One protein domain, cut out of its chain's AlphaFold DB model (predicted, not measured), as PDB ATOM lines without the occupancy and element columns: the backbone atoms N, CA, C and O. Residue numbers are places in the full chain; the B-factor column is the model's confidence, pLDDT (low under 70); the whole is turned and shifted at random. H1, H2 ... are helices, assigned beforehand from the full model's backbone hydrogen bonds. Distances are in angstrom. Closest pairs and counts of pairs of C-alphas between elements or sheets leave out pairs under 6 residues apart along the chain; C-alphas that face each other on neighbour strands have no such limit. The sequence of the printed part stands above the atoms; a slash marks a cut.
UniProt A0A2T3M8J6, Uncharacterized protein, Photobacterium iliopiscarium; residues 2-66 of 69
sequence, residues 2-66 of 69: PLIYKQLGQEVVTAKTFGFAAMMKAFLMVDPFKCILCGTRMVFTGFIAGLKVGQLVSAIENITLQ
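This is residues 2 to 66 of the 69 residues of an uncharacterized protein of Photobacterium iliopiscarium (UniProt A0A2T3M8J6). Three separate helices are strung on an open, extended chain: short H1 at one end, H2 between, and the longest, H3, at the other end. From H1 a long link runs to H2; the next link loops round at residues 33 to 41, then runs out to H3. The printed part has 65 residues, 27 of them, under half, in the named helices H1, H2, H3, with no named strand: all helix. It is extended, radius of gyration of the C-alphas 20.2 A, spanning 59 by 38 by 20 A, only just flat.

Compare H1, residues 2 to 7, H2, residues 20 to 28, and H3, residues 53 to 64: each is apart from the other two. In all three, every O i to N i+4 pair is within hydrogen-bond range.

Find C-alpha 2 at (247.599, 132.199, 170.773), where H1 begins; it measures 9.2 A. H2 measures 11.3 A. H3 runs 16.4 A to C-alpha 64 at (224.111, 174.485, 161.582).

The C-alphas of Gly 9 and Gln 66, the two farthest apart, are 59.9 A apart. Residues 3 to 11 and 45 to 66 stand free. Both links are long, 12 and 24 residues. The printed part has no cut; pLDDT is under 70 at residue 2.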
ATOM      1  N   PRO A   2     246.540 132.790 169.926       68.06
ATOM      2  CA  PRO A   2     247.599 132.199 170.773       68.06
ATOM      3  C   PRO A   2     248.620 131.299 170.048       68.06
ATOM      4  O   PRO A   2     249.767 131.210 170.468       68.06
ATOM      5  N   LEU A   3     248.212 130.627 168.964       77.75
ATOM      6  CA  LEU A   3     249.049 129.644 168.256       77.75
ATOM      7  C   LEU A   3     250.285 130.277 167.593       77.75
ATOM      8  O   LEU A   3     251.366 129.701 167.644       77.75
ATOM      9  N   ILE A   4     250.132 131.492 167.055       83.75
ATOM     10  CA  ILE A   4     251.200 132.234 166.367       83.75
ATOM     11  C   ILE A   4     252.348 132.557 167.334       83.75
ATOM     12  O   ILE A   4     253.507 132.302 167.019       83.75
ATOM     13  N   TYR A   5     252.033 133.034 168.542       79.31
ATOM     14  CA  TYR A   5     253.043 133.339 169.565       79.31
ATOM     15  C   TYR A   5     253.822 132.096 170.005       79.31
ATOM     16  O   TYR A   5     255.035 132.160 170.193       79.31
ATOM     17  N   LYS A   6     253.140 130.945 170.094       80.69
ATOM     18  CA  LYS A   6     253.757 129.666 170.468       80.69
ATOM     19  C   LYS A   6     254.751 129.169 169.412       80.69
ATOM     20  O   LYS A   6     255.785 128.621 169.773       80.69
ATOM     21  N   GLN A   7     254.464 129.381 168.125       86.75
ATOM     22  CA  GLN A   7     255.381 129.040 167.027       86.75
ATOM     23  C   GLN A   7     256.565 130.006 166.906       86.75
ATOM     24  O   GLN A   7     257.642 129.585 166.499       86.75
ATOM     25  N   LEU A   8     256.390 131.271 167.294       85.94
ATOM     26  CA  LEU A   8     257.460 132.274 167.319       85.94
ATOM     27  C   LEU A   8     258.367 132.174 168.561       85.94
ATOM     28  O   LEU A   8     259.298 132.963 168.687       85.94
ATOM     29  N   GLY A   9     258.101 131.243 169.488       84.12
ATOM     30  CA  GLY A   9     258.858 131.111 170.739       84.12
ATOM     31  C   GLY A   9     258.732 132.329 171.659       84.12
ATOM     32  O   GLY A   9     259.601 132.563 172.494       84.12
ATOM     33  N   GLN A  10     257.679 133.131 171.489       83.12
ATOM     34  CA  GLN A  10     257.467 134.342 172.271       83.12
ATOM     35  C   GLN A  10     256.678 134.028 173.538       83.12
ATOM     36  O   GLN A  10     255.629 133.382 173.496       83.12
ATOM     37  N   GLU A  11     257.146 134.552 174.666       79.06
ATOM     38  CA  GLU A  11     256.354 134.555 175.889       79.06
ATOM     39  C   GLU A  11     255.176 135.522 175.745       79.06
ATOM     40  O   GLU A  11     255.328 136.683 175.352       79.06
ATOM     41  N   VAL A  12     253.973 135.037 176.062       74.94
ATOM     42  CA  VAL A  12     252.766 135.865 176.072       74.94
ATOM     43  C   VAL A  12     252.800 136.721 177.330       74.94
ATOM     44  O   VAL A  12     252.335 136.314 178.393       74.94
ATOM     45  N   VAL A  13     253.364 137.918 177.209       77.25
ATOM     46  CA  VAL A  13     253.302 138.913 178.278       77.25
ATOM     47  C   VAL A  13     251.873 139.438 178.350       77.25
ATOM     48  O   VAL A  13     251.322 139.936 177.366       77.25
ATOM     49  N   THR A  14     251.253 139.327 179.522       74.88
ATOM     50  CA  THR A  14     249.957 139.955 179.771       74.88
ATOM     51  C   THR A  14     250.102 141.465 179.634       74.88
ATOM     52  O   THR A  14     250.952 142.092 180.269       74.88
ATOM     53  N   ALA A  15     249.278 142.060 178.768       73.62
ATOM     54  CA  ALA A  15     249.285 143.499 178.568       73.62
ATOM     55  C   ALA A  15     249.034 144.193 179.912       73.62
ATOM     56  O   ALA A  15     248.021 143.955 180.573       73.62
ATOM     57  N   LYS A  16     249.975 145.046 180.321       73.69
ATOM     58  CA  LYS A  16     249.839 145.833 181.544       73.69
ATOM     59  C   LYS A  16     248.671 146.795 181.344       73.69
ATOM     60  O   LYS A  16     248.711 147.645 180.456       73.69
ATOM     61  N   THR A  17     247.616 146.645 182.136       75.81
ATOM     62  CA  THR A  17     246.487 147.569 182.100       75.81
ATOM     63  C   THR A  17     246.888 148.854 182.814       75.81
ATOM     64  O   THR A  17     247.202 148.868 184.004       75.81
ATOM     65  N   PHE A  18     246.925 149.954 182.070       77.56
ATOM     66  CA  PHE A  18     247.151 151.277 182.636       77.56
ATOM     67  C   PHE A  18     245.803 151.907 182.979       77.56
ATOM     68  O   PHE A  18     244.881 151.913 182.166       77.56
ATOM     69  N   GLY A  19     245.683 152.459 184.186       83.88
ATOM     70  CA  GLY A  19     244.531 153.287 184.535       83.88
ATOM     71  C   GLY A  19     244.501 154.569 183.696       83.88
ATOM     72  O   GLY A  19     245.542 155.034 183.229       83.88
ATOM     73  N   PHE A  20     243.322 155.179 183.549       82.75
ATOM     74  CA  PHE A  20     243.124 156.415 182.778       82.75
ATOM     75  C   PHE A  20     244.164 157.501 183.100       82.75
ATOM     76  O   PHE A  20     244.789 158.051 182.198       82.75
ATOM     77  N   ALA A  21     244.431 157.747 184.384       87.25
ATOM     78  CA  ALA A  21     245.407 158.750 184.800       87.25
ATOM     79  C   ALA A  21     246.850 158.414 184.402       87.25
ATOM     80  O   ALA A  21     247.601 159.304 184.005       87.25
ATOM     81  N   ALA A  22     247.229 157.135 184.463       88.62
ATOM     82  CA  ALA A  22     248.543 156.692 184.014       88.62
ATOM     83  C   ALA A  22     248.695 156.881 182.499       88.62
ATOM     84  O   ALA A  22     249.735 157.359 182.051       88.62
ATOM     85  N   MET A  23     247.643 156.588 181.727       88.88
ATOM     86  CA  MET A  23     247.635 156.803 180.276       88.88
ATOM     87  C   MET A  23     247.737 158.288 179.916       88.88
ATOM     88  O   MET A  23     248.605 158.661 179.134       88.88
ATOM     89  N   MET A  24     246.908 159.147 180.517       89.44
ATOM     90  CA  MET A  24     246.936 160.596 180.270       89.44
ATOM     91  C   MET A  24     248.316 161.191 180.567       89.44
ATOM     92  O   MET A  24     248.859 161.955 179.767       89.44
ATOM     93  N   LYS A  25     248.925 160.774 181.681       89.44
ATOM     94  CA  LYS A  25     250.249 161.249 182.074       89.44
ATOM     95  C   LYS A  25     251.350 160.751 181.137       89.44
ATOM     96  O   LYS A  25     252.239 161.525 180.808       89.44
ATOM     97  N   ALA A  26     251.301 159.489 180.710       89.00
ATOM     98  CA  ALA A  26     252.333 158.888 179.866       89.00
ATOM     99  C   ALA A  26     252.253 159.322 178.396       89.00
ATOM    100  O   ALA A  26     253.289 159.504 177.765       89.00
ATOM    101  N   PHE A  27     251.048 159.487 177.847       90.19
ATOM    102  CA  PHE A  27     250.870 159.774 176.421       90.19
ATOM    103  C   PHE A  27     250.693 161.256 176.120       90.19
ATOM    104  O   PHE A  27     251.212 161.739 175.120       90.19
ATOM    105  N   LEU A  28     249.966 161.981 176.973       88.88
ATOM    106  CA  LEU A  28     249.621 163.382 176.725       88.88
ATOM    107  C   LEU A  28     250.427 164.347 177.592       88.88
ATOM    108  O   LEU A  28     250.251 165.551 177.466       88.88
ATOM    109  N   MET A  29     251.294 163.840 178.481       89.56
ATOM    110  CA  MET A  29     252.040 164.645 179.458       89.56
ATOM    111  C   MET A  29     251.128 165.527 180.335       89.56
ATOM    112  O   MET A  29     251.560 166.544 180.878       89.56
ATOM    113  N   VAL A  30     249.862 165.130 180.503       88.75
ATOM    114  CA  VAL A  30     248.855 165.854 181.291       88.75
ATOM    115  C   VAL A  30     248.447 165.008 182.493       88.75
ATOM    116  O   VAL A  30     248.105 163.836 182.351       88.75
ATOM    117  N   ASP A  31     248.452 165.609 183.686       90.19
ATOM    118  CA  ASP A  31     247.831 165.007 184.870       90.19
ATOM    119  C   ASP A  31     246.331 165.353 184.878       90.19
ATOM    120  O   ASP A  31     245.990 166.519 185.095       90.19
ATOM    121  N   PRO A  32     245.420 164.382 184.667       89.56
ATOM    122  CA  PRO A  32     243.983 164.652 184.647       89.56
ATOM    123  C   PRO A  32     243.432 165.053 186.018       89.56
ATOM    124  O   PRO A  32     242.296 165.508 186.110       89.56
ATOM    125  N   PHE A  33     244.218 164.902 187.086       91.44
ATOM    126  CA  PHE A  33     243.861 165.363 188.421       91.44
ATOM    127  C   PHE A  33     244.486 166.711 188.765       91.44
ATOM    128  O   PHE A  33     244.427 167.111 189.922       91.44
ATOM    129  N   LYS A  34     245.081 167.434 187.814       93.81
ATOM    130  CA  LYS A  34     245.543 168.806 188.039       93.81
ATOM    131  C   LYS A  34     244.517 169.791 187.488       93.81
ATOM    132  O   LYS A  34     244.209 169.769 186.300       93.81
ATOM    133  N   CYS A  35     244.016 170.684 188.339       91.62
ATOM    134  CA  CYS A  35     243.116 171.745 187.902       91.62
ATOM    135  C   CYS A  35     243.833 172.667 186.904       91.62
ATOM    136  O   CYS A  35     244.879 173.230 187.229       91.62
ATOM    137  N   ILE A  36     243.260 172.852 185.711       90.44
ATOM    138  CA  ILE A  36     243.844 173.714 184.670       90.44
ATOM    139  C   ILE A  36     243.855 175.197 185.068       90.44
ATOM    140  O   ILE A  36     244.706 175.947 184.606       90.44
ATOM    141  N   LEU A  37     242.939 175.610 185.951       94.88
ATOM    142  CA  LEU A  37     242.812 177.002 186.383       94.88
ATOM    143  C   LEU A  37     243.744 177.338 187.552       94.88
ATOM    144  O   LEU A  37     244.452 178.335 187.504       94.88
ATOM    145  N   CYS A  38     243.751 176.516 188.609       96.06
ATOM    146  CA  CYS A  38     244.480 176.820 189.849       96.06
ATOM    147  C   CYS A  38     245.639 175.863 190.163       96.06
ATOM    148  O   CYS A  38     246.307 176.022 191.180       96.06
ATOM    149  N   GLY A  39     245.862 174.822 189.358       93.38
ATOM    150  CA  GLY A  39     246.940 173.850 189.567       93.38
ATOM    151  C   GLY A  39     246.771 172.915 190.771       93.38
ATOM    152  O   GLY A  39     247.616 172.042 190.967       93.38
ATOM    153  N   THR A  40     245.699 173.060 191.557       95.94
ATOM    154  CA  THR A  40     245.409 172.210 192.723       95.94
ATOM    155  C   THR A  40     244.967 170.808 192.287       95.94
ATOM    156  O   THR A  40     244.445 170.625 191.185       95.94
ATOM    157  N   ARG A  41     245.176 169.807 193.153       93.62
ATOM    158  CA  ARG A  41     244.783 168.419 192.893       93.62
ATOM    159  C   ARG A  41     243.262 168.245 192.975       93.62
ATOM    160  O   ARG A  41     242.650 168.583 193.980       93.62
ATOM    161  N   MET A  42     242.672 167.685 191.929       92.62
ATOM    162  CA  MET A  42     241.271 167.289 191.843       92.62
ATOM    163  C   MET A  42     241.086 165.839 192.304       92.62
ATOM    164  O   MET A  42     242.013 165.027 192.244       92.62
ATOM    165  N   VAL A  43     239.873 165.506 192.746       90.62
ATOM    166  CA  VAL A  43     239.483 164.149 193.153       90.62
ATOM    167  C   VAL A  43     238.585 163.544 192.079       90.62
ATOM    168  O   VAL A  43     237.656 164.193 191.605       90.62
ATOM    169  N   PHE A  44     238.865 162.300 191.692       84.94
ATOM    170  CA  PHE A  44     238.014 161.565 190.761       84.94
ATOM    171  C   PHE A  44     236.688 161.199 191.432       84.94
ATOM    172  O   PHE A  44     236.680 160.433 192.393       84.94
ATOM    173  N   THR A  45     235.578 161.723 190.918       89.62
ATOM    174  CA  THR A  45     234.230 161.442 191.442       89.62
ATOM    175  C   THR A  45     233.459 160.429 190.597       89.62
ATOM    176  O   THR A  45     232.560 159.771 191.109       89.62
ATOM    177  N   GLY A  46     233.815 160.259 189.320       86.19
ATOM    178  CA  GLY A  46     233.167 159.313 188.414       86.19
ATOM    179  C   GLY A  46     233.438 159.625 186.945       86.19
ATOM    180  O   GLY A  46     234.152 160.571 186.614       86.19
ATOM    181  N   PHE A  47     232.859 158.817 186.056       84.56
ATOM    182  CA  PHE A  47     232.882 159.041 184.612       84.56
ATOM    183  C   PHE A  47     231.460 158.997 184.053       84.56
ATOM    184  O   PHE A  47     230.619 158.236 184.526       84.56
ATOM    185  N   ILE A  48     231.209 159.800 183.021       88.81
ATOM    186  CA  ILE A  48     229.969 159.773 182.245       88.81
ATOM    187  C   ILE A  48     230.367 159.442 180.811       88.81
ATOM    188  O   ILE A  48     231.288 160.050 180.265       88.81
ATOM    189  N   ALA A  49     229.711 158.450 180.213       87.25
ATOM    190  CA  ALA A  49     229.962 158.099 178.823       87.25
ATOM    191  C   ALA A  49     229.552 159.268 177.913       87.25
ATOM    192  O   ALA A  49     228.405 159.710 177.939       87.25
ATOM    193  N   GLY A  50     230.502 159.772 177.125       86.19
ATOM    194  CA  GLY A  50     230.237 160.803 176.127       86.19
ATOM    195  C   GLY A  50     229.511 160.255 174.896       86.19
ATOM    196  O   GLY A  50     229.462 159.045 174.657       86.19
ATOM    197  N   LEU A  51     228.980 161.165 174.080       91.12
ATOM    198  CA  LEU A  51     228.415 160.828 172.776       91.12
ATOM    199  C   LEU A  51     229.521 160.371 171.815       91.12
ATOM    200  O   LEU A  51     230.646 160.872 171.836       91.12
ATOM    201  N   LYS A  52     229.190 159.422 170.936       92.00
ATOM    202  CA  LYS A  52     230.096 159.004 169.857       92.00
ATOM    203  C   LYS A  52     230.340 160.180 168.908       92.00
ATOM    204  O   LYS A  52     229.428 160.964 168.662       92.00
ATOM    205  N   VAL A  53     231.527 160.235 168.298       92.19
ATOM    206  CA  VAL A  53     231.907 161.298 167.343       92.19
ATOM    207  C   VAL A  53     230.847 161.498 166.260       92.19
ATOM    208  O   VAL A  53     230.440 162.625 166.023       92.19
ATOM    209  N   GLY A  54     230.323 160.418 165.671       94.00
ATOM    210  CA  GLY A  54     229.267 160.520 164.658       94.00
ATOM    211  C   GLY A  54     227.999 161.213 165.165       94.00
ATOM    212  O   GLY A  54     227.411 162.000 164.440       94.00
ATOM    213  N   GLN A  55     227.619 161.002 166.429       91.69
ATOM    214  CA  GLN A  55     226.463 161.689 167.010       91.69
ATOM    215  C   GLN A  55     226.743 163.160 167.305       91.69
ATOM    216  O   GLN A  55     225.858 163.989 167.123       91.69
ATOM    217  N   LEU A  56     227.969 163.498 167.711       92.19
ATOM    218  CA  LEU A  56     228.385 164.894 167.862       92.19
ATOM    219  C   LEU A  56     228.341 165.626 166.516       92.19
ATOM    220  O   LEU A  56     227.816 166.733 166.445       92.19
ATOM    221  N   VAL A  57     228.834 164.991 165.449       93.62
ATOM    222  CA  VAL A  57     228.796 165.545 164.089       93.62
ATOM    223  C   VAL A  57     227.355 165.755 163.635       93.62
ATOM    224  O   VAL A  57     227.011 166.871 163.262       93.62
ATOM    225  N   SER A  58     226.486 164.747 163.754       90.81
ATOM    226  CA  SER A  58     225.074 164.891 163.372       90.81
ATOM    227  C   SER A  58     224.348 165.969 164.181       90.81
ATOM    228  O   SER A  58     223.552 166.721 163.624       90.81
ATOM    229  N   ALA A  59     224.635 166.097 165.481       88.44
ATOM    230  CA  ALA A  59     224.063 167.162 166.300       88.44
ATOM    231  C   ALA A  59     224.508 168.553 165.813       88.44
ATOM    232  O   ALA A  59     223.680 169.453 165.685       88.44
ATOM    233  N   ILE A  60     225.792 168.725 165.485       91.19
ATOM    234  CA  ILE A  60     226.325 169.980 164.933       91.19
ATOM    235  C   ILE A  60     225.722 170.273 163.552       91.19
ATOM    236  O   ILE A  60     225.342 171.411 163.278       91.19
ATOM    237  N   GLU A  61     225.592 169.271 162.684       91.50
ATOM    238  CA  GLU A  61     224.946 169.415 161.374       91.50
ATOM    239  C   GLU A  61     223.487 169.853 161.514       91.50
ATOM    240  O   GLU A  61     223.046 170.760 160.814       91.50
ATOM    241  N   ASN A  62     222.742 169.269 162.454       89.19
ATOM    242  CA  ASN A  62     221.358 169.664 162.701       89.19
ATOM    243  C   ASN A  62     221.259 171.116 163.183       89.19
ATOM    244  O   ASN A  62     220.414 171.862 162.691       89.19
ATOM    245  N   ILE A  63     222.159 171.546 164.074       90.62
ATOM    246  CA  ILE A  63     222.217 172.932 164.563       90.62
ATOM    247  C   ILE A  63     222.573 173.905 163.432       90.62
ATOM    248  O   ILE A  63     221.904 174.922 163.254       90.62
ATOM    249  N   THR A  64     223.615 173.602 162.654       90.06
ATOM    250  CA  THR A  64     224.111 174.485 161.582       90.06
ATOM    251  C   THR A  64     223.138 174.594 160.413       90.06
ATOM    252  O   THR A  64     223.022 175.659 159.812       90.06
ATOM    253  N   LEU A  65     222.405 173.522 160.116       91.69
ATOM    254  CA  LEU A  65     221.424 173.471 159.034       91.69
ATOM    255  C   LEU A  65     219.998 173.789 159.507       91.69
ATOM    256  O   LEU A  65     219.063 173.646 158.720       91.69
ATOM    257  N   GLN A  66     219.829 174.191 160.775       84.50
ATOM    258  CA  GLN A  66     218.536 174.463 161.418       84.50
ATOM    259  C   GLN A  66     217.503 173.343 161.216       84.50
ATOM    260  O   GLN A  66     216.302 173.589 161.075       84.50
TER     261      GLN A  66